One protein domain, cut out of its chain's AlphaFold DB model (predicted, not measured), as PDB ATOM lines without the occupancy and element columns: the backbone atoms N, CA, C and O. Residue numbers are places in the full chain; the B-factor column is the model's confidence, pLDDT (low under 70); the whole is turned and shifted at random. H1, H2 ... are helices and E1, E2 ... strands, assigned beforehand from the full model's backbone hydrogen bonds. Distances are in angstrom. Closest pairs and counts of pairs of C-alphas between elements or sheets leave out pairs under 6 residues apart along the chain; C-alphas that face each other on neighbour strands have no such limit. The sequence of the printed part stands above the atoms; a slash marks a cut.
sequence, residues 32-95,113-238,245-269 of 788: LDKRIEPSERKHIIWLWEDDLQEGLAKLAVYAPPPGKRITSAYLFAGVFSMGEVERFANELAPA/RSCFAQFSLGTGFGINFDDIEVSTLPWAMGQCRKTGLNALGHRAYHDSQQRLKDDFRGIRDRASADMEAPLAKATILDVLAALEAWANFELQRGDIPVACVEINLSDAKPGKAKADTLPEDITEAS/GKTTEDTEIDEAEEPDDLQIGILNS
ATOM      1  N   LEU A  32      72.136  60.533 303.995       92.56
ATOM      2  CA  LEU A  32      72.218  60.277 302.564       92.56
ATOM      3  C   LEU A  32      73.354  61.078 301.925       92.56
ATOM      4  O   LEU A  32      74.037  60.547 301.053       92.56
ATOM      5  N   ASP A  33      73.579  62.320 302.355       91.62
ATOM      6  CA  ASP A  33      74.590  63.195 301.761       91.62
ATOM      7  C   ASP A  33      76.012  62.671 302.037       91.62
ATOM      8  O   ASP A  33      76.815  62.570 301.103       91.62
ATOM      9  N   LYS A  34      76.302  62.212 303.267       89.38
ATOM     10  CA  LYS A  34      77.558  61.505 303.592       89.38
ATOM     11  C   LYS A  34      77.670  60.185 302.822       89.38
ATOM     12  O   LYS A  34      78.751  59.827 302.347       89.38
ATOM     13  N   ARG A  35      76.566  59.446 302.638       88.00
ATOM     14  CA  ARG A  35      76.561  58.166 301.898       88.00
ATOM     15  C   ARG A  35      76.981  58.326 300.435       88.00
ATOM     16  O   ARG A  35      77.718  57.467 299.921       88.00
ATOM     17  N   ILE A  36      76.523  59.386 299.775       89.19
ATOM     18  CA  ILE A  36      76.703  59.630 298.333       89.19
ATOM     19  C   ILE A  36      77.827  60.622 298.013       89.19
ATOM     20  O   ILE A  36      77.909  61.100 296.879       89.19
ATOM     21  N   GLU A  37      78.703  60.912 298.978       87.00
ATOM     22  CA  GLU A  37      79.814  61.849 298.803       87.00
ATOM     23  C   GLU A  37      80.594  61.566 297.492       87.00
ATOM     24  O   GLU A  37      80.989  60.413 297.237       87.00
ATOM     25  N   PRO A  38      80.789  62.580 296.618       81.69
ATOM     26  CA  PRO A  38      81.388  62.379 295.303       81.69
ATOM     27  C   PRO A  38      82.797  61.783 295.377       81.69
ATOM     28  O   PRO A  38      83.673  62.285 296.076       81.69
ATOM     29  N   SER A  39      83.058  60.740 294.588       87.62
ATOM     30  CA  SER A  39      84.392  60.142 294.462       87.62
ATOM     31  C   SER A  39      84.587  59.523 293.080       87.62
ATOM     32  O   SER A  39      83.624  59.236 292.378       87.62
ATOM     33  N   GLU A  40      85.828  59.210 292.695       83.75
ATOM     34  CA  GLU A  40      86.112  58.496 291.432       83.75
ATOM     35  C   GLU A  40      85.489  57.087 291.354       83.75
ATOM     36  O   GLU A  40      85.522  56.436 290.304       83.75
ATOM     37  N   ARG A  41      84.960  56.585 292.475       87.31
ATOM     38  CA  ARG A  41      84.309  55.277 292.599       87.31
ATOM     39  C   ARG A  41      82.786  55.369 292.627       87.31
ATOM     40  O   ARG A  41      82.150  54.323 292.666       87.31
ATOM     41  N   LYS A  42      82.198  56.566 292.614       91.38
ATOM     42  CA  LYS A  42      80.747  56.756 292.710       91.38
ATOM     43  C   LYS A  42      80.257  57.714 291.632       91.38
ATOM     44  O   LYS A  42      80.856  58.758 291.392       91.38
ATOM     45  N   HIS A  43      79.144  57.372 291.000       91.88
ATOM     46  CA  HIS A  43      78.401  58.274 290.134       91.88
ATOM     47  C   HIS A  43      76.982  58.419 290.666       91.88
ATOM     48  O   HIS A  43      76.332  57.418 290.954       91.88
ATOM     49  N   ILE A  44      76.525  59.661 290.815       94.25
ATOM     50  CA  ILE A  44      75.264  59.988 291.475       94.25
ATOM     51  C   ILE A  44      74.334  60.673 290.478       94.25
ATOM     52  O   ILE A  44      74.741  61.618 289.798       94.25
ATOM     53  N   ILE A  45      73.088  60.212 290.412       92.75
ATOM     54  CA  ILE A  45      72.029  60.802 289.595       92.75
ATOM     55  C   ILE A  45      70.869  61.177 290.514       92.75
ATOM     56  O   ILE A  45      70.198  60.313 291.075       92.75
ATOM     57  N   TRP A  46      70.619  62.477 290.644       93.94
ATOM     58  CA  TRP A  46      69.462  62.995 291.366       93.94
ATOM     59  C   TRP A  46      68.223  62.971 290.480       93.94
ATOM     60  O   TRP A  46      68.259  63.426 289.334       93.94
ATOM     61  N   LEU A  47      67.126  62.461 291.026       93.44
ATOM     62  CA  LEU A  47      65.848  62.341 290.347       93.44
ATOM     63  C   LEU A  47      64.857  63.323 290.973       93.44
ATOM     64  O   LEU A  47      64.457  63.181 292.128       93.44
ATOM     65  N   TRP A  48      64.481  64.328 290.192       93.31
ATOM     66  CA  TRP A  48      63.499  65.348 290.552       93.31
ATOM     67  C   TRP A  48      62.137  64.950 290.014       93.31
ATOM     68  O   TRP A  48      62.069  64.310 288.972       93.31
ATOM     69  N   GLU A  49      61.057  65.316 290.695       89.44
ATOM     70  CA  GLU A  49      59.714  64.919 290.260       89.44
ATOM     71  C   GLU A  49      59.322  65.537 288.909       89.44
ATOM     72  O   GLU A  49      58.845  64.823 288.017       89.44
ATOM     73  N   ASP A  50      59.593  66.835 288.743       88.88
ATOM     74  CA  ASP A  50      59.256  67.602 287.538       88.88
ATOM     75  C   ASP A  50      60.005  67.085 286.298       88.88
ATOM     76  O   ASP A  50      59.418  66.950 285.222       88.88
ATOM     77  N   ASP A  51      61.263  66.671 286.480       89.25
ATOM     78  CA  ASP A  51      62.162  66.205 285.413       89.25
ATOM     79  C   ASP A  51      62.458  64.695 285.489       89.25
ATOM     80  O   ASP A  51      63.442  64.202 284.926       89.25
ATOM     81  N   LEU A  52      61.600  63.922 286.169       89.81
ATOM     82  CA  LEU A  52      61.855  62.508 286.486       89.81
ATOM     83  C   LEU A  52      62.123  61.669 285.230       89.81
ATOM     84  O   LEU A  52      63.017  60.826 285.210       89.81
ATOM     85  N   GLN A  53      61.384  61.947 284.151       89.44
ATOM     86  CA  GLN A  53      61.545  61.258 282.870       89.44
ATOM     87  C   GLN A  53      62.916  61.532 282.233       89.44
ATOM     88  O   GLN A  53      63.511  60.629 281.646       89.44
ATOM     89  N   GLU A  54      63.437  62.757 282.351       88.69
ATOM     90  CA  GLU A  54      64.755  63.116 281.822       88.69
ATOM     91  C   GLU A  54      65.876  62.491 282.664       88.69
ATOM     92  O   GLU A  54      66.850  61.972 282.115       88.69
ATOM     93  N   GLY A  55      65.727  62.482 283.994       89.38
ATOM     94  CA  GLY A  55      66.651  61.804 284.907       89.38
ATOM     95  C   GLY A  55      66.756  60.302 284.627       89.38
ATOM     96  O   GLY A  55      67.857  59.761 284.519       89.38
ATOM     97  N   LEU A  56      65.616  59.640 284.407       90.12
ATOM     98  CA  LEU A  56      65.569  58.228 284.022       90.12
ATOM     99  C   LEU A  56      66.149  57.978 282.627       90.12
ATOM    100  O   LEU A  56      66.866  56.998 282.432       90.12
ATOM    101  N   ALA A  57      65.918  58.878 281.668       88.25
ATOM    102  CA  ALA A  57      66.537  58.780 280.349       88.25
ATOM    103  C   ALA A  57      68.072  58.869 280.428       88.25
ATOM    104  O   ALA A  57      68.755  58.121 279.731       88.25
ATOM    105  N   LYS A  58      68.620  59.727 281.305       87.94
ATOM    106  CA  LYS A  58      70.070  59.816 281.579       87.94
ATOM    107  C   LYS A  58      70.621  58.523 282.181       87.94
ATOM    108  O   LYS A  58      71.699  58.089 281.782       87.94
ATOM    109  N   LEU A  59      69.881  57.899 283.098       88.62
ATOM    110  CA  LEU A  59      70.253  56.616 283.697       88.62
ATOM    111  C   LEU A  59      70.232  55.475 282.671       88.62
ATOM    112  O   LEU A  59      71.174  54.690 282.607       88.62
ATOM    113  N   ALA A  60      69.199  55.413 281.828       85.81
ATOM    114  CA  ALA A  60      69.029  54.354 280.833       85.81
ATOM    115  C   ALA A  60      70.160  54.308 279.790       85.81
ATOM    116  O   ALA A  60      70.467  53.243 279.257       85.81
ATOM    117  N   VAL A  61      70.790  55.453 279.503       86.12
ATOM    118  CA  VAL A  61      71.925  55.562 278.569       86.12
ATOM    119  C   VAL A  61      73.281  55.653 279.273       86.12
ATOM    120  O   VAL A  61      74.299  55.864 278.611       86.12
ATOM    121  N   TYR A  62      73.318  55.532 280.603       88.00
ATOM    122  CA  TYR A  62      74.554  55.657 281.359       88.00
ATOM    123  C   TYR A  62      75.525  54.522 281.018       88.00
ATOM    124  O   TYR A  62      75.207  53.341 281.151       88.00
ATOM    125  N   ALA A  63      76.749  54.898 280.652       86.38
ATOM    126  CA  ALA A  63      77.862  53.981 280.467       86.38
ATOM    127  C   ALA A  63      79.020  54.382 281.395       86.38
ATOM    128  O   ALA A  63      79.334  55.574 281.500       86.38
ATOM    129  N   PRO A  64      79.683  53.419 282.067       87.50
ATOM    130  CA  PRO A  64      80.814  53.728 282.928       87.50
ATOM    131  C   PRO A  64      81.978  54.325 282.108       87.50
ATOM    132  O   PRO A  64      82.182  53.934 280.954       87.50
ATOM    133  N   PRO A  65      82.784  55.238 282.687       87.38
ATOM    134  CA  PRO A  65      83.955  55.800 282.014       87.38
ATOM    135  C   PRO A  65      84.949  54.725 281.526       87.38
ATOM    136  O   PRO A  65      85.029  53.647 282.126       87.38
ATOM    137  N   PRO A  66      85.769  55.003 280.490       84.69
ATOM    138  CA  PRO A  66      86.761  54.053 279.991       84.69
ATOM    139  C   PRO A  66      87.670  53.514 281.102       84.69
ATOM    140  O   PRO A  66      88.251  54.275 281.871       84.69
ATOM    141  N   GLY A  67      87.806  52.188 281.179       84.06
ATOM    142  CA  GLY A  67      88.608  51.523 282.213       84.06
ATOM    143  C   GLY A  67      87.901  51.332 283.560       84.06
ATOM    144  O   GLY A  67      88.486  50.720 284.452       84.06
ATOM    145  N   LYS A  68      86.648  51.779 283.709       86.31
ATOM    146  CA  LYS A  68      85.795  51.505 284.872       86.31
ATOM    147  C   LYS A  68      84.694  50.500 284.518       86.31
ATOM    148  O   LYS A  68      84.353  50.306 283.354       86.31
ATOM    149  N   ARG A  69      84.133  49.848 285.535       88.50
ATOM    150  CA  ARG A  69      82.945  48.988 285.436       88.50
ATOM    151  C   ARG A  69      82.005  49.246 286.606       88.50
ATOM    152  O   ARG A  69      82.481  49.584 287.689       88.50
ATOM    153  N   ILE A  70      80.711  49.021 286.396       88.69
ATOM    154  CA  ILE A  70      79.701  49.088 287.457       88.69
ATOM    155  C   ILE A  70      79.826  47.840 288.339       88.69
ATOM    156  O   ILE A  70      79.906  46.720 287.829       88.69
ATOM    157  N   THR A  71      79.883  48.029 289.655       87.50
ATOM    158  CA  THR A  71      79.905  46.934 290.636       87.50
ATOM    159  C   THR A  71      78.560  46.719 291.305       87.50
ATOM    160  O   THR A  71      78.194  45.577 291.553       87.50
ATOM    161  N   SER A  72      77.848  47.800 291.597       89.50
ATOM    162  CA  SER A  72      76.522  47.793 292.213       89.50
ATOM    163  C   SER A  72      75.846  49.132 291.949       89.50
ATOM    164  O   SER A  72      76.523  50.125 291.671       89.50
ATOM    165  N   ALA A  73      74.521  49.160 292.032       92.50
ATOM    166  CA  ALA A  73      73.750  50.389 291.981       92.50
ATOM    167  C   ALA A  73      72.601  50.327 292.992       92.50
ATOM    168  O   ALA A  73      72.073  49.246 293.255       92.50
ATOM    169  N   TYR A  74      72.246  51.478 293.558       95.00
ATOM    170  CA  TYR A  74      71.214  51.611 294.583       95.00
ATOM    171  C   TYR A  74      70.285  52.774 294.254       95.00
ATOM    172  O   TYR A  74      70.744  53.820 293.790       95.00
ATOM    173  N   LEU A  75      68.994  52.597 294.520       95.88
ATOM    174  CA  LEU A  75      67.988  53.651 294.497       95.88
ATOM    175  C   LEU A  75      67.632  54.020 295.936       95.88
ATOM    176  O   LEU A  75      67.094  53.195 296.669       95.88
ATOM    177  N   PHE A  76      67.888  55.266 296.310       96.75
ATOM    178  CA  PHE A  76      67.389  55.873 297.537       96.75
ATOM    179  C   PHE A  76      66.096  56.615 297.209       96.75
ATOM    180  O   PHE A  76      66.123  57.599 296.465       96.75
ATOM    181  N   ALA A  77      64.965  56.126 297.709       95.62
ATOM    182  CA  ALA A  77      63.638  56.657 297.418       95.62
ATOM    183  C   ALA A  77      63.075  57.448 298.606       95.62
ATOM    184  O   ALA A  77      63.363  57.151 299.767       95.62
ATOM    185  N   GLY A  78      62.251  58.448 298.300       94.94
ATOM    186  CA  GLY A  78      61.606  59.305 299.289       94.94
ATOM    187  C   GLY A  78      62.616  60.209 299.970       94.94
ATOM    188  O   GLY A  78      62.743  60.177 301.187       94.94
ATOM    189  N   VAL A  79      63.408  60.942 299.190       95.06
ATOM    190  CA  VAL A  79      64.422  61.844 299.743       95.06
ATOM    191  C   VAL A  79      63.745  63.069 300.368       95.06
ATOM    192  O   VAL A  79      62.869  63.676 299.761       95.06
ATOM    193  N   PHE A  80      64.151  63.435 301.585       92.88
ATOM    194  CA  PHE A  80      63.608  64.578 302.331       92.88
ATOM    195  C   PHE A  80      64.699  65.309 303.121       92.88
ATOM    196  O   PHE A  80      65.780  64.767 303.359       92.88
ATOM    197  N   SER A  81      64.433  66.557 303.518       90.44
ATOM    198  CA  SER A  81      65.361  67.337 304.345       90.44
ATOM    199  C   SER A  81      65.335  66.856 305.790       90.44
ATOM    200  O   SER A  81      64.262  66.699 306.371       90.44
ATOM    201  N   MET A  82      66.509  66.717 306.405       88.88
ATOM    202  CA  MET A  82      66.601  66.440 307.841       88.88
ATOM    203  C   MET A  82      65.991  67.552 308.715       88.88
ATOM    204  O   MET A  82      65.598  67.276 309.844       88.88
ATOM    205  N   GLY A  83      65.781  68.763 308.181       85.31
ATOM    206  CA  GLY A  83      65.040  69.828 308.870       85.31
ATOM    207  C   GLY A  83      63.580  69.466 309.195       85.31
ATOM    208  O   GLY A  83      62.969  70.075 310.069       85.31
ATOM    209  N   GLU A  84      63.008  68.441 308.554       86.25
ATOM    210  CA  GLU A  84      61.699  67.899 308.944       86.25
ATOM    211  C   GLU A  84      61.720  67.242 310.332       86.25
ATOM    212  O   GLU A  84      60.704  67.259 311.029       86.25
ATOM    213  N   VAL A  85      62.870  66.709 310.765       84.94
ATOM    214  CA  VAL A  85      63.043  66.137 312.109       84.94
ATOM    215  C   VAL A  85      62.939  67.235 313.163       84.94
ATOM    216  O   VAL A  85      62.242  67.062 314.159       84.94
ATOM    217  N   GLU A  86      63.559  68.389 312.915       78.62
ATOM    218  CA  GLU A  86      63.476  69.561 313.791       78.62
ATOM    219  C   GLU A  86      62.046  70.114 313.860       78.62
ATOM    220  O   GLU A  86      61.528  70.391 314.942       78.62
ATOM    221  N   ARG A  87      61.369  70.239 312.709       83.12
ATOM    222  CA  ARG A  87      59.956  70.653 312.664       83.12
ATOM    223  C   ARG A  87      59.086  69.721 313.502       83.12
ATOM    224  O   ARG A  87      58.294  70.192 314.312       83.12
ATOM    225  N   PHE A  88      59.272  68.414 313.350       85.31
ATOM    226  CA  PHE A  88      58.560  67.412 314.136       85.31
ATOM    227  C   PHE A  88      58.900  67.462 315.633       85.31
ATOM    228  O   PHE A  88      57.996  67.360 316.463       85.31
ATOM    229  N   ALA A  89      60.169  67.656 315.998       81.31
ATOM    230  CA  ALA A  89      60.577  67.806 317.393       81.31
ATOM    231  C   ALA A  89      59.884  69.017 318.045       81.31
ATOM    232  O   ALA A  89      59.267  68.870 319.100       81.31
ATOM    233  N   ASN A  90      59.874  70.165 317.358       80.38
ATOM    234  CA  ASN A  90      59.179  71.381 317.792       80.38
ATOM    235  C   ASN A  90      57.649  71.209 317.885       80.38
ATOM    236  O   ASN A  90      57.011  71.823 318.740       80.38
ATOM    237  N   GLU A  91      57.039  70.389 317.020       83.75
ATOM    238  CA  GLU A  91      55.610  70.040 317.102       83.75
ATOM    239  C   GLU A  91      55.285  69.214 318.357       83.75
ATOM    240  O   GLU A  91      54.243  69.428 318.981       83.75
ATOM    241  N   LEU A  92      56.148  68.258 318.715       79.75
ATOM    242  CA  LEU A  92      55.947  67.371 319.865       79.75
ATOM    243  C   LEU A  92      56.257  68.042 321.205       79.75
ATOM    244  O   LEU A  92      55.554  67.796 322.188       79.75
ATOM    245  N   ALA A  93      57.311  68.850 321.248       76.69
ATOM    246  CA  ALA A  93      57.782  69.545 322.435       76.69
ATOM    247  C   ALA A  93      58.218  70.967 322.040       76.69
ATOM    248  O   ALA A  93      59.374  71.177 321.680       76.69
ATOM    249  N   PRO A  94      57.303  71.952 322.084       72.25
ATOM    250  CA  PRO A  94      57.652  73.341 321.814       72.25
ATOM    251  C   PRO A  94      58.710  73.811 322.816       72.25
ATOM    252  O   PRO A  94      58.506  73.653 324.023       72.25
ATOM    253  N   ALA A  95      59.813  74.380 322.324       62.16
ATOM    254  CA  ALA A  95      60.917  74.848 323.160       62.16
ATOM    255  C   ALA A  95      60.427  75.770 324.295       62.16
ATOM    256  O   ALA A  95      59.590  76.653 324.078       62.16
ATOM    257  N   ARG A 113      70.191  65.666 303.922       91.75
ATOM    258  CA  ARG A 113      69.083  64.863 303.391       91.75
ATOM    259  C   ARG A 113      69.083  63.456 303.962       91.75
ATOM    260  O   ARG A 113      70.127  62.843 304.161       91.75
ATOM    261  N   SER A 114      67.881  62.924 304.134       93.69
ATOM    262  CA  SER A 114      67.639  61.512 304.422       93.69
ATOM    263  C   SER A 114      66.710  60.902 303.372       93.69
ATOM    264  O   SER A 114      66.302  61.580 302.426       93.69
ATOM    265  N   CYS A 115      66.401  59.613 303.501       94.81
ATOM    266  CA  CYS A 115      65.493  58.910 302.599       94.81
ATOM    267  C   CYS A 115      64.620  57.896 303.343       94.81
ATOM    268  O   CYS A 115      64.935  57.486 304.462       94.81
ATOM    269  N   PHE A 116      63.513  57.500 302.720       95.81
ATOM    270  CA  PHE A 116      62.602  56.505 303.283       95.81
ATOM    271  C   PHE A 116      63.106  55.086 303.073       95.81
ATOM    272  O   PHE A 116      62.894  54.242 303.938       95.81
ATOM    273  N   ALA A 117      63.717  54.806 301.924       95.81
ATOM    274  CA  ALA A 117      64.089  53.450 301.558       95.81
ATOM    275  C   ALA A 117      65.295  53.399 300.624       95.81
ATOM    276  O   ALA A 117      65.527  54.312 299.831       95.81
ATOM    277  N   GLN A 118      66.009  52.281 300.685       96.00
ATOM    278  CA  GLN A 118      67.073  51.899 299.772       96.00
ATOM    279  C   GLN A 118      66.687  50.587 299.085       96.00
ATOM    280  O   GLN A 118      66.334  49.612 299.743       96.00
ATOM    281  N   PHE A 119      66.831  50.559 297.764       94.12
ATOM    282  CA  PHE A 119      66.653  49.368 296.940       94.12
ATOM    283  C   PHE A 119      67.946  49.068 296.191       94.12
ATOM    284  O   PHE A 119      68.569  49.989 295.648       94.12
ATOM    285  N   SER A 120      68.345  47.798 296.105       91.50
ATOM    286  CA  SER A 120      69.371  47.410 295.136       91.50
ATOM    287  C   SER A 120      68.802  47.423 293.714       91.50
ATOM    288  O   SER A 120      67.612  47.201 293.484       91.50
ATOM    289  N   LEU A 121      69.651  47.750 292.740       90.25
ATOM    290  CA  LEU A 121      69.271  47.802 291.332       90.25
ATOM    291  C   LEU A 121      69.932  46.662 290.553       90.25
ATOM    292  O   LEU A 121      71.157  46.527 290.550       90.25
ATOM    293  N   GLY A 122      69.109  45.865 289.870       83.44
ATOM    294  CA  GLY A 122      69.521  44.741 289.034       83.44
ATOM    295  C   GLY A 122      69.946  45.150 287.622       83.44
ATOM    296  O   GLY A 122      70.078  46.330 287.291       83.44
ATOM    297  N   THR A 123      70.161  44.166 286.746       74.56
ATOM    298  CA  THR A 123      70.595  44.398 285.359       74.56
ATOM    299  C   THR A 123      69.653  45.352 284.620       74.56
ATOM    300  O   THR A 123      68.446  45.141 284.563       74.56
ATOM    301  N   GLY A 124      70.215  46.425 284.054       77.00
ATOM    302  CA  GLY A 124      69.440  47.482 283.397       77.00
ATOM    303  C   GLY A 124      68.846  48.534 284.344       77.00
ATOM    304  O   GLY A 124      68.060  49.358 283.892       77.00
ATOM    305  N   PHE A 125      69.255  48.538 285.618       86.38
ATOM    306  CA  PHE A 125      68.815  49.453 286.678       86.38
ATOM    307  C   PHE A 125      67.386  49.238 287.195       86.38
ATOM    308  O   PHE A 125      66.838  50.138 287.822       86.38
ATOM    309  N   GLY A 126      66.786  48.065 286.974       87.00
ATOM    310  CA  GLY A 126      65.482  47.745 287.558       87.00
ATOM    311  C   GLY A 126      65.549  47.523 289.067       87.00
ATOM    312  O   GLY A 126      66.580  47.091 289.581       87.00
ATOM    313  N   ILE A 127      64.461  47.828 289.777       88.56
ATOM    314  CA  ILE A 127      64.379  47.666 291.236       88.56
ATOM    315  C   ILE A 127      64.397  46.178 291.588       88.56
ATOM    316  O   ILE A 127      63.568  45.415 291.093       88.56
ATOM    317  N   ASN A 128      65.315  45.779 292.466       87.56
ATOM    318  CA  ASN A 128      65.255  44.492 293.135       87.56
ATOM    319  C   ASN A 128      64.379  44.622 294.388       87.56
ATOM    320  O   ASN A 128      64.706  45.377 295.302       87.56
ATOM    321  N   PHE A 129      63.260  43.900 294.414       86.50
ATOM    322  CA  PHE A 129      62.342  43.896 295.553       86.50
ATOM    323  C   PHE A 129      62.682  42.824 296.593       86.50
ATOM    324  O   PHE A 129      62.034  42.783 297.627       86.50
ATOM    325  N   ASP A 130      63.697  41.990 296.365       81.25
ATOM    326  CA  ASP A 130      64.095  40.958 297.330       81.25
ATOM    327  C   ASP A 130      65.119  41.482 298.360       81.25
ATOM    328  O   ASP A 130      65.460  40.787 299.312       81.25
ATOM    329  N   ASP A 131      65.623  42.705 298.166       81.12
ATOM    330  CA  ASP A 131      66.647  43.348 298.997       81.12
ATOM    331  C   ASP A 131      66.279  44.824 299.213       81.12
ATOM    332  O   ASP A 131      66.697  45.722 298.469       81.12
ATOM    333  N   ILE A 132      65.415  45.048 300.209       89.75
ATOM    334  CA  ILE A 132      64.843  46.353 300.547       89.75
ATOM    335  C   ILE A 132      65.210  46.708 301.984       89.75
ATOM    336  O   ILE A 132      64.970  45.936 302.909       89.75
ATOM    337  N   GLU A 133      65.708  47.923 302.183       92.81
ATOM    338  CA  GLU A 133      65.909  48.505 303.510       92.81
ATOM    339  C   GLU A 133      65.036  49.756 303.632       92.81
ATOM    340  O   GLU A 133      65.094  50.634 302.770       92.81
ATOM    341  N   VAL A 134      64.238  49.864 304.696       94.00
ATOM    342  CA  VAL A 134      63.405  51.049 304.961       94.00
ATOM    343  C   VAL A 134      63.788  51.707 306.281       94.00
ATOM    344  O   VAL A 134      64.201  51.051 307.236       94.00
ATOM    345  N   SER A 135      63.707  53.032 306.307       92.94
ATOM    346  CA  SER A 135      64.051  53.865 307.451       92.94
ATOM    347  C   SER A 135      62.940  53.836 308.494       92.94
ATOM    348  O   SER A 135      61.765  54.018 308.165       92.94
ATOM    349  N   THR A 136      63.305  53.669 309.764       93.25
ATOM    350  CA  THR A 136      62.360  53.790 310.879       93.25
ATOM    351  C   THR A 136      61.896  55.230 311.090       93.25
ATOM    352  O   THR A 136      60.781  55.428 311.564       93.25
ATOM    353  N   LEU A 137      62.695  56.228 310.691       92.69
ATOM    354  CA  LEU A 137      62.473  57.640 311.014       92.69
ATOM    355  C   LEU A 137      61.149  58.207 310.459       92.69
ATOM    356  O   LEU A 137      60.356  58.714 311.260       92.69
ATOM    357  N   PRO A 138      60.832  58.109 309.149       93.50
ATOM    358  CA  PRO A 138      59.565  58.621 308.621       93.50
ATOM    359  C   PRO A 138      58.345  57.967 309.274       93.50
ATOM    360  O   PRO A 138      57.386  58.650 309.637       93.50
ATOM    361  N   TRP A 139      58.402  56.646 309.471       93.56
ATOM    362  CA  TRP A 139      57.342  55.897 310.140       93.56
ATOM    363  C   TRP A 139      57.192  56.314 311.602       93.56
ATOM    364  O   TRP A 139      56.075  56.548 312.063       93.56
ATOM    365  N   ALA A 140      58.300  56.467 312.329       93.19
ATOM    366  CA  ALA A 140      58.289  56.873 313.726       93.19
ATOM    367  C   ALA A 140      57.684  58.270 313.890       93.19
ATOM    368  O   ALA A 140      56.828  58.464 314.756       93.19
ATOM    369  N   MET A 141      58.046  59.221 313.023       91.81
ATOM    370  CA  MET A 141      57.454  60.561 313.002       91.81
ATOM    371  C   MET A 141      55.940  60.517 312.754       91.81
ATOM    372  O   MET A 141      55.159  61.079 313.530       91.81
ATOM    373  N   GLY A 142      55.498  59.821 311.701       91.94
ATOM    374  CA  GLY A 142      54.077  59.736 311.359       91.94
ATOM    375  C   GLY A 142      53.246  58.979 312.398       91.94
ATOM    376  O   GLY A 142      52.127  59.394 312.721       91.94
ATOM    377  N   GLN A 143      53.802  57.921 312.989       91.19
ATOM    378  CA  GLN A 143      53.161  57.164 314.059       91.19
ATOM    379  C   GLN A 143      53.080  57.981 315.353       91.19
ATOM    380  O   GLN A 143      52.028  58.022 315.992       91.19
ATOM    381  N   CYS A 144      54.133  58.714 315.718       91.06
ATOM    382  CA  CYS A 144      54.124  59.565 316.908       91.06
ATOM    383  C   CYS A 144      53.111  60.703 316.814       91.06
ATOM    384  O   CYS A 144      52.418  60.966 317.796       91.06
ATOM    385  N   ARG A 145      52.942  61.317 315.637       89.12
ATOM    386  CA  ARG A 145      51.877  62.311 315.408       89.12
ATOM    387  C   ARG A 145      50.476  61.745 315.661       89.12
ATOM    388  O   ARG A 145      49.581  62.477 316.074       89.12
ATOM    389  N   LYS A 146      50.272  60.447 315.418       85.81
ATOM    390  CA  LYS A 146      48.966  59.785 315.542       85.81
ATOM    391  C   LYS A 146      48.701  59.218 316.937       85.81
ATOM    392  O   LYS A 146      47.580  59.313 317.431       85.81
ATOM    393  N   THR A 147      49.696  58.572 317.539       87.00
ATOM    394  CA  THR A 147      49.530  57.743 318.748       87.00
ATOM    395  C   THR A 147      50.505  58.080 319.878       87.00
ATOM    396  O   THR A 147      50.413  57.480 320.948       87.00
ATOM    397  N   GLY A 148      51.414  59.038 319.674       86.62
ATOM    398  CA  GLY A 148      52.458  59.419 320.629       86.62
ATOM    399  C   GLY A 148      53.664  58.469 320.654       86.62
ATOM    400  O   GLY A 148      53.644  57.391 320.059       86.62
ATOM    401  N   LEU A 149      54.712  58.872 321.383       85.19
ATOM    402  CA  LEU A 149      56.013  58.179 321.460       85.19
ATOM    403  C   LEU A 149      55.943  56.758 322.042       85.19
ATOM    404  O   LEU A 149      56.747  55.903 321.688       85.19
ATOM    405  N   ASN A 150      54.975  56.480 322.918       84.56
ATOM    406  CA  ASN A 150      54.841  55.170 323.570       84.56
ATOM    407  C   ASN A 150      54.353  54.059 322.626       84.56
ATOM    408  O   ASN A 150      54.329  52.899 323.020       84.56
ATOM    409  N   ALA A 151      53.921  54.407 321.414       84.75
ATOM    410  CA  ALA A 151      53.470  53.444 320.416       84.75
ATOM    411  C   ALA A 151      54.611  52.885 319.550       84.75
ATOM    412  O   ALA A 151      54.359  52.020 318.709       84.75
ATOM    413  N   LEU A 152      55.838  53.391 319.716       89.00
ATOM    414  CA  LEU A 152      57.015  52.894 319.010       89.00
ATOM    415  C   LEU A 152      57.470  51.557 319.600       89.00
ATOM    416  O   LEU A 152      57.519  51.382 320.815       89.00
ATOM    417  N   GLY A 153      57.822  50.623 318.722       85.62
ATOM    418  CA  GLY A 153      58.341  49.309 319.082       85.62
ATOM    419  C   GLY A 153      58.555  48.449 317.843       85.62
ATOM    420  O   GLY A 153      57.866  48.628 316.837       85.62
ATOM    421  N   HIS A 154      59.492  47.510 317.913       82.88
ATOM    422  CA  HIS A 154      59.883  46.607 316.839       82.88
ATOM    423  C   HIS A 154      58.685  45.829 316.323       82.88
ATOM    424  O   HIS A 154      58.480  45.762 315.121       82.88
ATOM    425  N   ARG A 155      57.845  45.291 317.215       84.19
ATOM    426  CA  ARG A 155      56.638  44.567 316.798       84.19
ATOM    427  C   ARG A 155      55.681  45.463 316.017       84.19
ATOM    428  O   ARG A 155      55.211  45.063 314.963       84.19
ATOM    429  N   ALA A 156      55.408  46.673 316.505       87.06
ATOM    430  CA  ALA A 156      54.522  47.610 315.813       87.06
ATOM    431  C   ALA A 156      55.101  48.038 314.455       87.06
ATOM    432  O   ALA A 156      54.366  48.158 313.475       87.06
ATOM    433  N   TYR A 157      56.418  48.231 314.395       86.94
ATOM    434  CA  TYR A 157      57.144  48.526 313.169       86.94
ATOM    435  C   TYR A 157      57.079  47.355 312.179       86.94
ATOM    436  O   TYR A 157      56.622  47.536 311.054       86.94
ATOM    437  N   HIS A 158      57.422  46.145 312.612       84.06
ATOM    438  CA  HIS A 158      57.366  44.922 311.815       84.06
ATOM    439  C   HIS A 158      55.945  44.625 311.310       84.06
ATOM    440  O   HIS A 158      55.740  44.373 310.124       84.06
ATOM    441  N   ASP A 159      54.934  44.743 312.174       86.81
ATOM    442  CA  ASP A 159      53.528  44.580 311.792       86.81
ATOM    443  C   ASP A 159      53.121  45.624 310.733       86.81
ATOM    444  O   ASP A 159      52.365  45.321 309.808       86.81
ATOM    445  N   SER A 160      53.652  46.851 310.816       87.94
ATOM    446  CA  SER A 160      53.398  47.885 309.806       87.94
ATOM    447  C   SER A 160      54.043  47.570 308.451       87.94
ATOM    448  O   SER A 160      53.475  47.928 307.416       87.94
ATOM    449  N   GLN A 161      55.188  46.874 308.438       88.69
ATOM    450  CA  GLN A 161      55.885  46.493 307.210       88.69
ATOM    451  C   GLN A 161      55.096  45.466 306.393       88.69
ATOM    452  O   GLN A 161      55.258  45.435 305.181       88.69
ATOM    453  N   GLN A 162      54.204  44.673 306.997       87.44
ATOM    454  CA  GLN A 162      53.407  43.679 306.260       87.44
ATOM    455  C   GLN A 162      52.564  44.313 305.150       87.44
ATOM    456  O   GLN A 162      52.568  43.854 304.011       87.44
ATOM    457  N   ARG A 163      51.918  45.446 305.445       86.69
ATOM    458  CA  ARG A 163      51.175  46.198 304.428       86.69
ATOM    459  C   ARG A 163      52.098  46.726 303.326       86.69
ATOM    460  O   ARG A 163      51.735  46.686 302.156       86.69
ATOM    461  N   LEU A 164      53.290  47.188 303.700       91.75
ATOM    462  CA  LEU A 164      54.282  47.687 302.751       91.75
ATOM    463  C   LEU A 164      54.829  46.566 301.849       91.75
ATOM    464  O   LEU A 164      55.002  46.785 300.653       91.75
ATOM    465  N   LYS A 165      55.040  45.356 302.391       91.06
ATOM    466  CA  LYS A 165      55.407  44.156 301.620       91.06
ATOM    467  C   LYS A 165      54.354  43.851 300.555       91.06
ATOM    468  O   LYS A 165      54.707  43.625 299.401       91.06
ATOM    469  N   ASP A 166      53.072  43.884 300.917       89.69
ATOM    470  CA  ASP A 166      51.973  43.644 299.975       89.69
ATOM    471  C   ASP A 166      51.902  44.714 298.875       89.69
ATOM    472  O   ASP A 166      51.749  44.383 297.693       89.69
ATOM    473  N   ASP A 167      52.087  45.989 299.234       91.75
ATOM    474  CA  ASP A 167      52.146  47.087 298.266       91.75
ATOM    475  C   ASP A 167      53.339  46.912 297.303       91.75
ATOM    476  O   ASP A 167      53.172  47.017 296.082       91.75
ATOM    477  N   PHE A 168      54.524  46.551 297.809       92.81
ATOM    478  CA  PHE A 168      55.710  46.272 296.993       92.81
ATOM    479  C   PHE A 168      55.562  45.038 296.100       92.81
ATOM    480  O   PHE A 168      55.959  45.106 294.936       92.81
ATOM    481  N   ARG A 169      54.931  43.953 296.568       89.94
ATOM    482  CA  ARG A 169      54.573  42.799 295.718       89.94
ATOM    483  C   ARG A 169      53.700  43.246 294.546       89.94
ATOM    484  O   ARG A 169      54.002  42.944 293.394       89.94
ATOM    485  N   GLY A 170      52.670  44.047 294.822       90.12
ATOM    486  CA  GLY A 170      51.798  44.591 293.785       90.12
ATOM    487  C   GLY A 170      52.533  45.485 292.780       90.12
ATOM    488  O   GLY A 170      52.226  45.447 291.586       90.12
ATOM    489  N   ILE A 171      53.495  46.290 293.239       91.12
ATOM    490  CA  ILE A 171      54.331  47.139 292.375       91.12
ATOM    491  C   ILE A 171      55.272  46.286 291.522       91.12
ATOM    492  O   ILE A 171      55.344  46.503 290.314       91.12
ATOM    493  N   ARG A 172      55.940  45.292 292.119       88.25
ATOM    494  CA  ARG A 172      56.812  44.331 291.431       88.25
ATOM    495  C   ARG A 172      56.069  43.626 290.301       88.25
ATOM    496  O   ARG A 172      56.574  43.572 289.179       88.25
ATOM    497  N   ASP A 173      54.863  43.133 290.568       87.00
ATOM    498  CA  ASP A 173      54.072  42.391 289.586       87.00
ATOM    499  C   ASP A 173      53.644  43.285 288.406       87.00
ATOM    500  O   ASP A 173      53.692  42.857 287.251       87.00
ATOM    501  N   ARG A 174      53.292  44.555 288.671       86.69
ATOM    502  CA  ARG A 174      52.997  45.548 287.619       86.69
ATOM    503  C   ARG A 174      54.239  45.922 286.813       86.69
ATOM    504  O   ARG A 174      54.171  45.938 285.588       86.69
ATOM    505  N   ALA A 175      55.359  46.182 287.486       82.38
ATOM    506  CA  ALA A 175      56.627  46.512 286.843       82.38
ATOM    507  C   ALA A 175      57.143  45.359 285.968       82.38
ATOM    508  O   ALA A 175      57.663  45.601 284.889       82.38
ATOM    509  N   SER A 176      56.935  44.106 286.384       78.56
ATOM    510  CA  SER A 176      57.327  42.922 285.603       78.56
ATOM    511  C   SER A 176      56.457  42.703 284.359       78.56
ATOM    512  O   SER A 176      56.889  42.048 283.410       78.56
ATOM    513  N   ALA A 177      55.221  43.210 284.360       76.25
ATOM    514  CA  ALA A 177      54.313  43.117 283.219       76.25
ATOM    515  C   ALA A 177      54.592  44.185 282.146       76.25
ATOM    516  O   ALA A 177      54.182  44.014 280.995       76.25
ATOM    517  N   ASP A 178      55.273  45.271 282.516       66.69
ATOM    518  CA  ASP A 178      55.661  46.346 281.613       66.69
ATOM    519  C   ASP A 178      57.009  46.022 280.947       66.69
ATOM    520  O   ASP A 178      58.009  45.758 281.610       66.69
ATOM    521  N   MET A 179      57.045  45.993 279.611       60.16
ATOM    522  CA  MET A 179      58.280  45.738 278.854       60.16
ATOM    523  C   MET A 179      59.065  47.028 278.555       60.16
ATOM    524  O   MET A 179      60.156  46.956 277.977       60.16
ATOM    525  N   GLU A 180      58.530  48.205 278.900       55.84
ATOM    526  CA  GLU A 180      59.172  49.496 278.650       55.84
ATOM    527  C   GLU A 180      60.075  49.927 279.818       55.84
ATOM    528  O   GLU A 180      59.636  50.525 280.790       55.84
ATOM    529  N   ALA A 181      61.380  49.689 279.641       61.06
ATOM    530  CA  ALA A 181      62.493  50.078 280.517       61.06
ATOM    531  C   ALA A 181      62.507  49.438 281.933       61.06
ATOM    532  O   ALA A 181      61.499  49.411 282.625       61.06
ATOM    533  N   PRO A 182      63.672  48.981 282.438       69.25
ATOM    534  CA  PRO A 182      63.747  48.294 283.737       69.25
ATOM    535  C   PRO A 182      63.358  49.158 284.953       69.25
ATOM    536  O   PRO A 182      62.942  48.615 285.974       69.25
ATOM    537  N   LEU A 183      63.481  50.491 284.859       84.19
ATOM    538  CA  LEU A 183      63.070  51.456 285.887       84.19
ATOM    539  C   LEU A 183      62.217  52.569 285.266       84.19
ATOM    540  O   LEU A 183      62.741  53.482 284.624       84.19
ATOM    541  N   ALA A 184      60.901  52.494 285.465       86.44
ATOM    542  CA  ALA A 184      59.939  53.432 284.896       86.44
ATOM    543  C   ALA A 184      59.530  54.539 285.883       86.44
ATOM    544  O   ALA A 184      59.528  54.357 287.103       86.44
ATOM    545  N   LYS A 185      59.097  55.687 285.336       89.75
ATOM    546  CA  LYS A 185      58.548  56.812 286.114       89.75
ATOM    547  C   LYS A 185      57.392  56.363 287.012       89.75
ATOM    548  O   LYS A 185      57.347  56.744 288.177       89.75
ATOM    549  N   ALA A 186      56.479  55.554 286.469       89.50
ATOM    550  CA  ALA A 186      55.324  55.039 287.201       89.50
ATOM    551  C   ALA A 186      55.749  54.197 288.413       89.50
ATOM    552  O   ALA A 186      55.226  54.404 289.499       89.50
ATOM    553  N   THR A 187      56.757  53.333 288.258       90.50
ATOM    554  CA  THR A 187      57.274  52.493 289.346       90.50
ATOM    555  C   THR A 187      57.834  53.327 290.496       90.50
ATOM    556  O   THR A 187      57.523  53.050 291.648       90.50
ATOM    557  N   ILE A 188      58.618  54.374 290.207       91.69
ATOM    558  CA  ILE A 188      59.153  55.258 291.256       91.69
ATOM    559  C   ILE A 188      58.019  55.979 291.988       91.69
ATOM    560  O   ILE A 188      58.026  56.029 293.212       91.69
ATOM    561  N   LEU A 189      57.034  56.512 291.262       92.88
ATOM    562  CA  LEU A 189      55.901  57.208 291.878       92.88
ATOM    563  C   LEU A 189      55.030  56.269 292.726       92.88
ATOM    564  O   LEU A 189      54.614  56.663 293.812       92.88
ATOM    565  N   ASP A 190      54.804  55.035 292.271       93.50
ATOM    566  CA  ASP A 190      54.093  54.010 293.040       93.50
ATOM    567  C   ASP A 190      54.856  53.644 294.326       93.50
ATOM    568  O   ASP A 190      54.248  53.538 295.391       93.50
ATOM    569  N   VAL A 191      56.188  53.494 294.251       94.38
ATOM    570  CA  VAL A 191      57.046  53.247 295.424       94.38
ATOM    571  C   VAL A 191      56.963  54.407 296.415       94.38
ATOM    572  O   VAL A 191      56.783  54.170 297.608       94.38
ATOM    573  N   LEU A 192      57.056  55.654 295.943       94.50
ATOM    574  CA  LEU A 192      56.934  56.840 296.795       94.50
ATOM    575  C   LEU A 192      55.565  56.896 297.481       94.50
ATOM    576  O   LEU A 192      55.506  57.086 298.690       94.50
ATOM    577  N   ALA A 193      54.480  56.654 296.741       94.56
ATOM    578  CA  ALA A 193      53.130  56.655 297.298       94.56
ATOM    579  C   ALA A 193      52.934  55.556 298.358       94.56
ATOM    580  O   ALA A 193      52.314  55.809 299.393       94.56
ATOM    581  N   ALA A 194      53.475  54.353 298.131       95.44
ATOM    582  CA  ALA A 194      53.443  53.268 299.112       95.44
ATOM    583  C   ALA A 194      54.213  53.641 300.391       95.44
ATOM    584  O   ALA A 194      53.713  53.445 301.499       95.44
ATOM    585  N   LEU A 195      55.397  54.242 300.242       95.56
ATOM    586  CA  LEU A 195      56.239  54.694 301.349       95.56
ATOM    587  C   LEU A 195      55.589  55.827 302.165       95.56
ATOM    588  O   LEU A 195      55.543  55.733 303.391       95.56
ATOM    589  N   GLU A 196      55.039  56.858 301.514       93.88
ATOM    590  CA  GLU A 196      54.318  57.967 302.167       93.88
ATOM    591  C   GLU A 196      53.081  57.462 302.928       93.88
ATOM    592  O   GLU A 196      52.850  57.836 304.082       93.88
ATOM    593  N   ALA A 197      52.306  56.562 302.311       93.94
ATOM    594  CA  ALA A 197      51.107  55.985 302.915       93.94
ATOM    595  C   ALA A 197      51.421  55.065 304.104       93.94
ATOM    596  O   ALA A 197      50.680  55.068 305.090       93.94
ATOM    597  N   TRP A 198      52.499  54.279 304.022       94.31
ATOM    598  CA  TRP A 198      52.971  53.428 305.115       94.31
ATOM    599  C   TRP A 198      53.491  54.253 306.294       94.31
ATOM    600  O   TRP A 198      53.086  54.019 307.434       94.31
ATOM    601  N   ALA A 199      54.346  55.242 306.020       92.81
ATOM    602  CA  ALA A 199      54.936  56.089 307.048       92.81
ATOM    603  C   ALA A 199      53.936  57.093 307.642       92.81
ATOM    604  O   ALA A 199      54.182  57.622 308.722       92.81
ATOM    605  N   ASN A 200      52.820  57.369 306.952       90.62
ATOM    606  CA  ASN A 200      51.918  58.481 307.259       90.62
ATOM    607  C   ASN A 200      52.681  59.821 307.318       90.62
ATOM    608  O   ASN A 200      52.492  60.635 308.228       90.62
ATOM    609  N   PHE A 201      53.586  60.010 306.357       87.94
ATOM    610  CA  PHE A 201      54.453  61.176 306.234       87.94
ATOM    611  C   PHE A 201      54.528  61.587 304.761       87.94
ATOM    612  O   PHE A 201      55.029  60.833 303.931       87.94
ATOM    613  N   GLU A 202      53.985  62.763 304.440       84.81
ATOM    614  CA  GLU A 202      53.963  63.307 303.078       84.81
ATOM    615  C   GLU A 202      55.258  64.073 302.786       84.81
ATOM    616  O   GLU A 202      55.695  64.901 303.589       84.81
ATOM    617  N   LEU A 203      55.865  63.824 301.623       78.44
ATOM    618  CA  LEU A 203      57.081  64.513 301.204       78.44
ATOM    619  C   LEU A 203      56.768  65.934 300.731       78.44
ATOM    620  O   LEU A 203      55.836  66.173 299.957       78.44
ATOM    621  N   GLN A 204      57.614  66.890 301.119       75.25
ATOM    622  CA  GLN A 204      57.600  68.217 300.507       75.25
ATOM    623  C   GLN A 204      58.178  68.128 299.089       75.25
ATOM    624  O   GLN A 204      59.353  67.812 298.904       75.25
ATOM    625  N   ARG A 205      57.341  68.401 298.083       74.81
ATOM    626  CA  ARG A 205      57.702  68.365 296.656       74.81
ATOM    627  C   ARG A 205      58.205  69.737 296.187       74.81
ATOM    628  O   ARG A 205      57.743  70.762 296.683       74.81
ATOM    629  N   GLY A 206      59.114  69.758 295.210       71.25
ATOM    630  CA  GLY A 206      59.528  70.969 294.480       71.25
ATOM    631  C   GLY A 206      60.987  71.387 294.688       71.25
ATOM    632  O   GLY A 206      61.721  71.506 293.713       71.25
ATOM    633  N   ASP A 207      61.436  71.545 295.936       81.44
ATOM    634  CA  ASP A 207      62.788  72.068 296.239       81.44
ATOM    635  C   ASP A 207      63.820  70.977 296.586       81.44
ATOM    636  O   ASP A 207      65.006  71.259 296.774       81.44
ATOM    637  N   ILE A 208      63.386  69.716 296.656       89.25
ATOM    638  CA  ILE A 208      64.211  68.553 297.008       89.25
ATOM    639  C   ILE A 208      63.966  67.446 295.965       89.25
ATOM    640  O   ILE A 208      62.828  67.274 295.517       89.25
ATOM    641  N   PRO A 209      65.002  66.693 295.543       92.62
ATOM    642  CA  PRO A 209      64.812  65.525 294.684       92.62
ATOM    643  C   PRO A 209      63.942  64.476 295.385       92.62
ATOM    644  O   PRO A 209      64.013  64.327 296.596       92.62
ATOM    645  N   VAL A 210      63.163  63.704 294.631       93.81
ATOM    646  CA  VAL A 210      62.314  62.635 295.193       93.81
ATOM    647  C   VAL A 210      63.064  61.317 295.359       93.81
ATOM    648  O   VAL A 210      62.691  60.479 296.181       93.81
ATOM    649  N   ALA A 211      64.135  61.121 294.586       95.12
ATOM    650  CA  ALA A 211      64.991  59.949 294.673       95.12
ATOM    651  C   ALA A 211      66.432  60.251 294.232       95.12
ATOM    652  O   ALA A 211      66.722  61.259 293.582       95.12
ATOM    653  N   CYS A 212      67.344  59.344 294.561       95.12
ATOM    654  CA  CYS A 212      68.743  59.395 294.162       95.12
ATOM    655  C   CYS A 212      69.215  58.013 293.719       95.12
ATOM    656  O   CYS A 212      68.982  57.029 294.417       95.12
ATOM    657  N   VAL A 213      69.915  57.936 292.589       94.75
ATOM    658  CA  VAL A 213      70.576  56.711 292.134       94.75
ATOM    659  C   VAL A 213      72.077  56.827 292.361       94.75
ATOM    660  O   VAL A 213      72.732  57.718 291.821       94.75
ATOM    661  N   GLU A 214      72.621  55.908 293.150       95.06
ATOM    662  CA  GLU A 214      74.058  55.730 293.347       95.06
ATOM    663  C   GLU A 214      74.551  54.577 292.472       95.06
ATOM    664  O   GLU A 214      74.032  53.468 292.547       95.06
ATOM    665  N   ILE A 215      75.600  54.815 291.687       93.06
ATOM    666  CA  ILE A 215      76.278  53.803 290.874       93.06
ATOM    667  C   ILE A 215      77.717  53.668 291.368       93.06
ATOM    668  O   ILE A 215      78.517  54.598 291.256       93.06
ATOM    669  N   ASN A 216      78.061  52.490 291.882       91.44
ATOM    670  CA  ASN A 216      79.406  52.178 292.349       91.44
ATOM    671  C   ASN A 216      80.269  51.633 291.210       91.44
ATOM    672  O   ASN A 216      79.844  50.778 290.426       91.44
ATOM    673  N   LEU A 217      81.505  52.119 291.144       91.31
ATOM    674  CA  LEU A 217      82.467  51.855 290.086       91.31
ATOM    675  C   LEU A 217      83.750  51.233 290.645       91.31
ATOM    676  O   LEU A 217      84.291  51.661 291.665       91.31
ATOM    677  N   SER A 218      84.309  50.275 289.908       87.94
ATOM    678  CA  SER A 218      85.662  49.755 290.138       87.94
ATOM    679  C   SER A 218      86.490  49.792 288.862       87.94
ATOM    680  O   SER A 218      85.942  49.841 287.761       87.94
ATOM    681  N   ASP A 219      87.806  49.643 288.984       85.69
ATOM    682  CA  ASP A 219      88.672  49.462 287.819       85.69
ATOM    683  C   ASP A 219      88.333  48.158 287.075       85.69
ATOM    684  O   ASP A 219      88.018  47.121 287.677       85.69
ATOM    685  N   ALA A 220      88.371  48.213 285.747       76.19
ATOM    686  CA  ALA A 220      88.182  47.066 284.874       76.19
ATOM    687  C   ALA A 220      89.512  46.307 284.710       76.19
ATOM    688  O   ALA A 220      90.542  46.895 284.380       76.19
ATOM    689  N   LYS A 221      89.516  44.981 284.917       65.50
ATOM    690  CA  LYS A 221      90.726  44.163 284.709       65.50
ATOM    691  C   LYS A 221      91.052  44.038 283.208       65.50
ATOM    692  O   LYS A 221      90.145  43.736 282.427       65.50
ATOM    693  N   PRO A 222      92.327  44.169 282.794       42.31
ATOM    694  CA  PRO A 222      92.720  43.981 281.400       42.31
ATOM    695  C   PRO A 222      92.485  42.521 280.972       42.31
ATOM    696  O   PRO A 222      92.968  41.595 281.618       42.31
ATOM    697  N   GLY A 223      91.716  42.311 279.896       51.09
ATOM    698  CA  GLY A 223      91.507  40.991 279.274       51.09
ATOM    699  C   GLY A 223      90.094  40.396 279.357       51.09
ATOM    700  O   GLY A 223      89.843  39.371 278.728       51.09
ATOM    701  N   LYS A 224      89.143  41.032 280.055       43.91
ATOM    702  CA  LYS A 224      87.704  40.701 279.968       43.91
ATOM    703  C   LYS A 224      86.905  41.930 279.537       43.91
ATOM    704  O   LYS A 224      86.167  42.512 280.322       43.91
ATOM    705  N   ALA A 225      87.061  42.326 278.278       38.66
ATOM    706  CA  ALA A 225      86.176  43.296 277.646       38.66
ATOM    707  C   ALA A 225      84.841  42.614 277.285       38.66
ATOM    708  O   ALA A 225      84.602  42.242 276.142       38.66
ATOM    709  N   LYS A 226      83.986  42.407 278.289       41.34
ATOM    710  CA  LYS A 226      82.536  42.483 278.099       41.34
ATOM    711  C   LYS A 226      82.071  43.646 278.963       41.34
ATOM    712  O   LYS A 226      82.064  43.543 280.186       41.34
ATOM    713  N   ALA A 227      81.840  44.770 278.299       48.88
ATOM    714  CA  ALA A 227      81.212  45.946 278.865       48.88
ATOM    715  C   ALA A 227      79.682  45.766 278.843       48.88
ATOM    716  O   ALA A 227      79.180  44.900 278.126       48.88
ATOM    717  N   ASP A 228      79.001  46.596 279.635       50.47
ATOM    718  CA  ASP A 228      77.597  47.027 279.488       50.47
ATOM    719  C   ASP A 228      76.551  46.497 280.485       50.47
ATOM    720  O   ASP A 228      75.417  46.956 280.436       50.47
ATOM    721  N   THR A 229      76.870  45.614 281.442       53.00
ATOM    722  CA  THR A 229      75.845  45.097 282.383       53.00
ATOM    723  C   THR A 229      76.307  45.018 283.840       53.00
ATOM    724  O   THR A 229      77.464  44.697 284.125       53.00
ATOM    725  N   LEU A 230      75.386  45.327 284.766       58.19
ATOM    726  CA  LEU A 230      75.506  44.978 286.186       58.19
ATOM    727  C   LEU A 230      75.711  43.452 286.304       58.19
ATOM    728  O   LEU A 230      75.082  42.718 285.536       58.19
ATOM    729  N   PRO A 231      76.586  42.962 287.203       51.84
ATOM    730  CA  PRO A 231      76.772  41.525 287.405       51.84
ATOM    731  C   PRO A 231      75.431  40.840 287.716       51.84
ATOM    732  O   PRO A 231      74.697  41.348 288.552       51.84
ATOM    733  N   GLU A 232      75.122  39.702 287.082       43.12
ATOM    734  CA  GLU A 232      73.864  38.953 287.318       43.12
ATOM    735  C   GLU A 232      73.728  38.439 288.767       43.12
ATOM    736  O   GLU A 232      72.619  38.220 289.236       43.12
ATOM    737  N   ASP A 233      74.839  38.329 289.504       39.09
ATOM    738  CA  ASP A 233      74.863  38.019 290.936       39.09
ATOM    739  C   ASP A 233      75.159  39.293 291.752       39.09
ATOM    740  O   ASP A 233      76.302  39.542 292.150       39.09
ATOM    741  N   ILE A 234      74.133  40.108 292.023       39.50
ATOM    742  CA  ILE A 234      74.156  41.088 293.127       39.50
ATOM    743  C   ILE A 234      73.493  40.436 294.338       39.50
ATOM    744  O   ILE A 234      72.475  40.883 294.843       39.50
ATOM    745  N   THR A 235      74.069  39.338 294.807       33.28
ATOM    746  CA  THR A 235      73.866  38.899 296.184       33.28
ATOM    747  C   THR A 235      75.216  39.054 296.878       33.28
ATOM    748  O   THR A 235      76.182  38.355 296.576       33.28
ATOM    749  N   GLU A 236      75.298  40.036 297.780       33.31
ATOM    750  CA  GLU A 236      76.398  40.252 298.739       33.31
ATOM    751  C   GLU A 236      77.645  41.067 298.318       33.31
ATOM    752  O   GLU A 236      78.759  40.812 298.788       33.31
ATOM    753  N   ALA A 237      77.486  42.137 297.539       29.88
ATOM    754  CA  ALA A 237      78.521  43.175 297.410       29.88
ATOM    755  C   ALA A 237      78.214  44.419 298.269       29.88
ATOM    756  O   ALA A 237      78.247  45.547 297.779       29.88
ATOM    757  N   SER A 238      77.940  44.224 299.563       31.44
ATOM    758  CA  SER A 238      77.864  45.315 300.541       31.44
ATOM    759  C   SER A 238      79.233  45.496 301.206       31.44
ATOM    760  O   SER A 238      79.589  44.815 302.164       31.44
ATOM    761  N   GLY A 245      77.989  51.608 310.914       33.41
ATOM    762  CA  GLY A 245      78.199  50.196 311.238       33.41
ATOM    763  C   GLY A 245      77.156  49.273 310.609       33.41
ATOM    764  O   GLY A 245      76.170  48.944 311.245       33.41
ATOM    765  N   LYS A 246      77.383  48.831 309.367       33.62
ATOM    766  CA  LYS A 246      76.538  47.858 308.668       33.62
ATOM    767  C   LYS A 246      76.994  46.439 309.022       33.62
ATOM    768  O   LYS A 246      77.845  45.861 308.348       33.62
ATOM    769  N   THR A 247      76.448  45.882 310.097       27.20
ATOM    770  CA  THR A 247      76.412  44.432 310.332       27.20
ATOM    771  C   THR A 247      74.957  44.015 310.282       27.20
ATOM    772  O   THR A 247      74.229  44.201 311.245       27.20
ATOM    773  N   THR A 248      74.527  43.494 309.136       29.42
ATOM    774  CA  THR A 248      73.248  42.797 309.004       29.42
ATOM    775  C   THR A 248      73.237  41.634 309.994       29.42
ATOM    776  O   THR A 248      74.050  40.713 309.868       29.42
ATOM    777  N   GLU A 249      72.372  41.699 311.004       28.03
ATOM    778  CA  GLU A 249      72.005  40.517 311.770       28.03
ATOM    779  C   GLU A 249      71.148  39.619 310.879       28.03
ATOM    780  O   GLU A 249      70.051  39.996 310.476       28.03
ATOM    781  N   ASP A 250      71.646  38.414 310.610       27.02
ATOM    782  CA  ASP A 250      70.806  37.274 310.257       27.02
ATOM    783  C   ASP A 250      69.990  36.915 311.517       27.02
ATOM    784  O   ASP A 250      70.375  36.043 312.301       27.02
ATOM    785  N   THR A 251      68.898  37.634 311.782       28.61
ATOM    786  CA  THR A 251      67.882  37.204 312.750       28.61
ATOM    787  C   THR A 251      66.882  36.298 312.034       28.61
ATOM    788  O   THR A 251      65.739  36.669 311.793       28.61
ATOM    789  N   GLU A 252      67.304  35.076 311.699       30.31
ATOM    790  CA  GLU A 252      66.347  34.000 311.431       30.31
ATOM    791  C   GLU A 252      65.690  33.632 312.771       30.31
ATOM    792  O   GLU A 252      66.237  32.895 313.596       30.31
ATOM    793  N   ILE A 253      64.526  34.229 313.034       28.64
ATOM    794  CA  ILE A 253      63.553  33.634 313.944       28.64
ATOM    795  C   ILE A 253      63.012  32.420 313.197       28.64
ATOM    796  O   ILE A 253      62.353  32.546 312.173       28.64
ATOM    797  N   ASP A 254      63.374  31.252 313.713       35.12
ATOM    798  CA  ASP A 254      63.022  29.931 313.215       35.12
ATOM    799  C   ASP A 254      61.512  29.688 313.419       35.12
ATOM    800  O   ASP A 254      61.072  29.012 314.353       35.12
ATOM    801  N   GLU A 255      60.696  30.289 312.558       30.61
ATOM    802  CA  GLU A 255      59.386  29.770 312.186       30.61
ATOM    803  C   GLU A 255      59.486  29.375 310.712       30.61
ATOM    804  O   GLU A 255      60.011  30.117 309.892       30.61
ATOM    805  N   ALA A 256      59.063  28.155 310.384       33.56
ATOM    806  CA  ALA A 256      59.130  27.617 309.032       33.56
ATOM    807  C   ALA A 256      58.270  28.464 308.074       33.56
ATOM    808  O   ALA A 256      57.090  28.168 307.885       33.56
ATOM    809  N   GLU A 257      58.848  29.514 307.496       34.00
ATOM    810  CA  GLU A 257      58.173  30.398 306.552       34.00
ATOM    811  C   GLU A 257      58.378  29.931 305.107       34.00
ATOM    812  O   GLU A 257      59.423  29.409 304.706       34.00
ATOM    813  N   GLU A 258      57.298  30.044 304.335       32.94
ATOM    814  CA  GLU A 258      57.201  29.610 302.946       32.94
ATOM    815  C   GLU A 258      58.175  30.385 302.031       32.94
ATOM    816  O   GLU A 258      58.492  31.542 302.302       32.94
ATOM    817  N   PRO A 259      58.641  29.790 300.916       37.12
ATOM    818  CA  PRO A 259      59.747  30.305 300.093       37.12
ATOM    819  C   PRO A 259      59.459  31.587 299.268       37.12
ATOM    820  O   PRO A 259      60.111  31.795 298.249       37.12
ATOM    821  N   ASP A 260      58.507  32.437 299.675       44.31
ATOM    822  CA  ASP A 260      58.101  33.671 298.968       44.31
ATOM    823  C   ASP A 260      57.814  34.867 299.918       44.31
ATOM    824  O   ASP A 260      57.114  35.820 299.542       44.31
ATOM    825  N   ASP A 261      58.316  34.850 301.167       60.47
ATOM    826  CA  ASP A 261      58.196  36.032 302.036       60.47
ATOM    827  C   ASP A 261      59.278  37.077 301.737       60.47
ATOM    828  O   ASP A 261      60.475  36.872 301.925       60.47
ATOM    829  N   LEU A 262      58.825  38.217 301.229       72.50
ATOM    830  CA  LEU A 262      59.645  39.353 300.838       72.50
ATOM    831  C   LEU A 262      60.126  40.039 302.126       72.50
ATOM    832  O   LEU A 262      59.300  40.519 302.903       72.50
ATOM    833  N   GLN A 263      61.431  40.059 302.398       74.88
ATOM    834  CA  GLN A 263      61.978  40.602 303.649       74.88
ATOM    835  C   GLN A 263      62.346  42.086 303.507       74.88
ATOM    836  O   GLN A 263      62.940  42.497 302.513       74.88
ATOM    837  N   ILE A 264      61.993  42.897 304.512       83.81
ATOM    838  CA  ILE A 264      62.320  44.330 304.559       83.81
ATOM    839  C   ILE A 264      63.214  44.596 305.773       83.81
ATOM    840  O   ILE A 264      62.765  44.490 306.915       83.81
ATOM    841  N   GLY A 265      64.463  44.981 305.522       84.69
ATOM    842  CA  GLY A 265      65.428  45.364 306.550       84.69
ATOM    843  C   GLY A 265      65.215  46.782 307.093       84.69
ATOM    844  O   GLY A 265      64.483  47.594 306.519       84.69
ATOM    845  N   ILE A 266      65.892  47.097 308.199       86.88
ATOM    846  CA  ILE A 266      65.955  48.451 308.764       86.88
ATOM    847  C   ILE A 266      67.173  49.182 308.194       86.88
ATOM    848  O   ILE A 266      68.291  48.675 308.247       86.88
ATOM    849  N   LEU A 267      66.969  50.390 307.669       86.19
ATOM    850  CA  LEU A 267      68.023  51.175 307.017       86.19
ATOM    851  C   LEU A 267      68.967  51.883 308.006       86.19
ATOM    852  O   LEU A 267      70.149  52.066 307.719       86.19
ATOM    853  N   ASN A 268      68.443  52.330 309.146       82.75
ATOM    854  CA  ASN A 268      69.064  53.343 310.009       82.75
ATOM    855  C   ASN A 268      69.296  52.899 311.465       82.75
ATOM    856  O   ASN A 268      69.828  53.684 312.245       82.75
ATOM    857  N   SER A 269      68.929  51.669 311.841       78.06
ATOM    858  CA  SER A 269      69.160  51.145 313.191       78.06
ATOM    859  C   SER A 269      69.459  49.650 313.191       78.06
ATOM    860  O   SER A 269      68.819  48.872 312.486       78.06
TER     861      SER A 269
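AT A GLANCE: This is residues 32 to 95, 113 to 238 and 245 to 269 of the 788 residues of the protein "Part of AAA domain-containing protein" of Paracoccus halophilus (UniProt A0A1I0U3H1). A strongly twisted six-stranded sheet has helices packed over it: H2 over its edge strand E1, then H6, then the long H5 over E4 and E6 at the other edge. H3 and H4 reach out beyond one end of the sheet, and residues 250 to 259 stick out as a free loop. The 215 printed residues include six named helices and six named strands, in the order H1 E1 H2 E2 H3 E3 E4 H4 H5 H6 E5 E6. The sheet runs E1 E5 E2 E3 E4 E6 and is mixed, as is the class, helices and strands. The whole is compact, with a radius of gyration of the C-alphas of 18.3 A and spans of 60 by 46 by 36 A.

IN THESE COORDINATES: H1, residues 32 to 35, begins at C-alpha 32 (72.218, 60.277, 302.564). E1 is residues 42 to 47, H2 52 to 60, E2 68 to 77 with 26.0 A, and H3 83 to 92. E3 is 117 to 121, E4 127 to 134, and H4 136 to 147. H5, residues 154 to 177, spans 34.3 A from C-alpha 154 (59.883, 46.607, 316.839). H6 is 185 to 199 with 21.3 A, E5 211 to 219 with 26.8 A. E6, 264 to 266, ends at C-alpha 266 (65.955, 48.451, 308.764). E2 bends by 59 degrees at residue 71, E4 by 97 degrees at 130.

HOW THE PARTS SIT: E1 and E5 are antiparallel, N 45 to O 213 at 2.9 A; E5 and E2 also, N 76 to O 212 at 2.8 A. E2 and E3 are antiparallel, N 119 to O 75 at 2.9 A, and so is the hairpin E3 and E4, N 118 to O 133 at 2.8 A. E4 and E6 are parallel, N 265 to O 132 at 2.8 A. H2 and H6 are on the same face, in two layers, sheet and helices. E1, H2 and E2 form a split strand-helix-strand unit, E5 between its strands, with a right-handed crossover. H5, 9.4 A over the sheet, and H6 form a helical hairpin at 16 degrees, a shallow tilt, closest at C-alphas 164 and 198, 6.3 A. H6 touches H4 at C-alphas 199 and 139, 3.9 A. H3 and H4 only just touch, with 3 pairs within 8 A, closest at C-alphas 88 and 141, 7.0 A. H1 is not on the sheet. Every O i to N i+4 pair is within hydrogen-bond range in H2, H3, H4 and H6, and 18 of 20 in H5; H1 is too short for one.

THE WHOLE: Residues 96 to 112 and 239 to 244 are not printed, with C-alpha gaps of 23.6 A and 11.8 A. H6 to E5 is a long link. Mean pLDDT of the printed part is 79.5; residue 95 and residues 178 to 182, 221 to 238 and 245 to 261 are under 70.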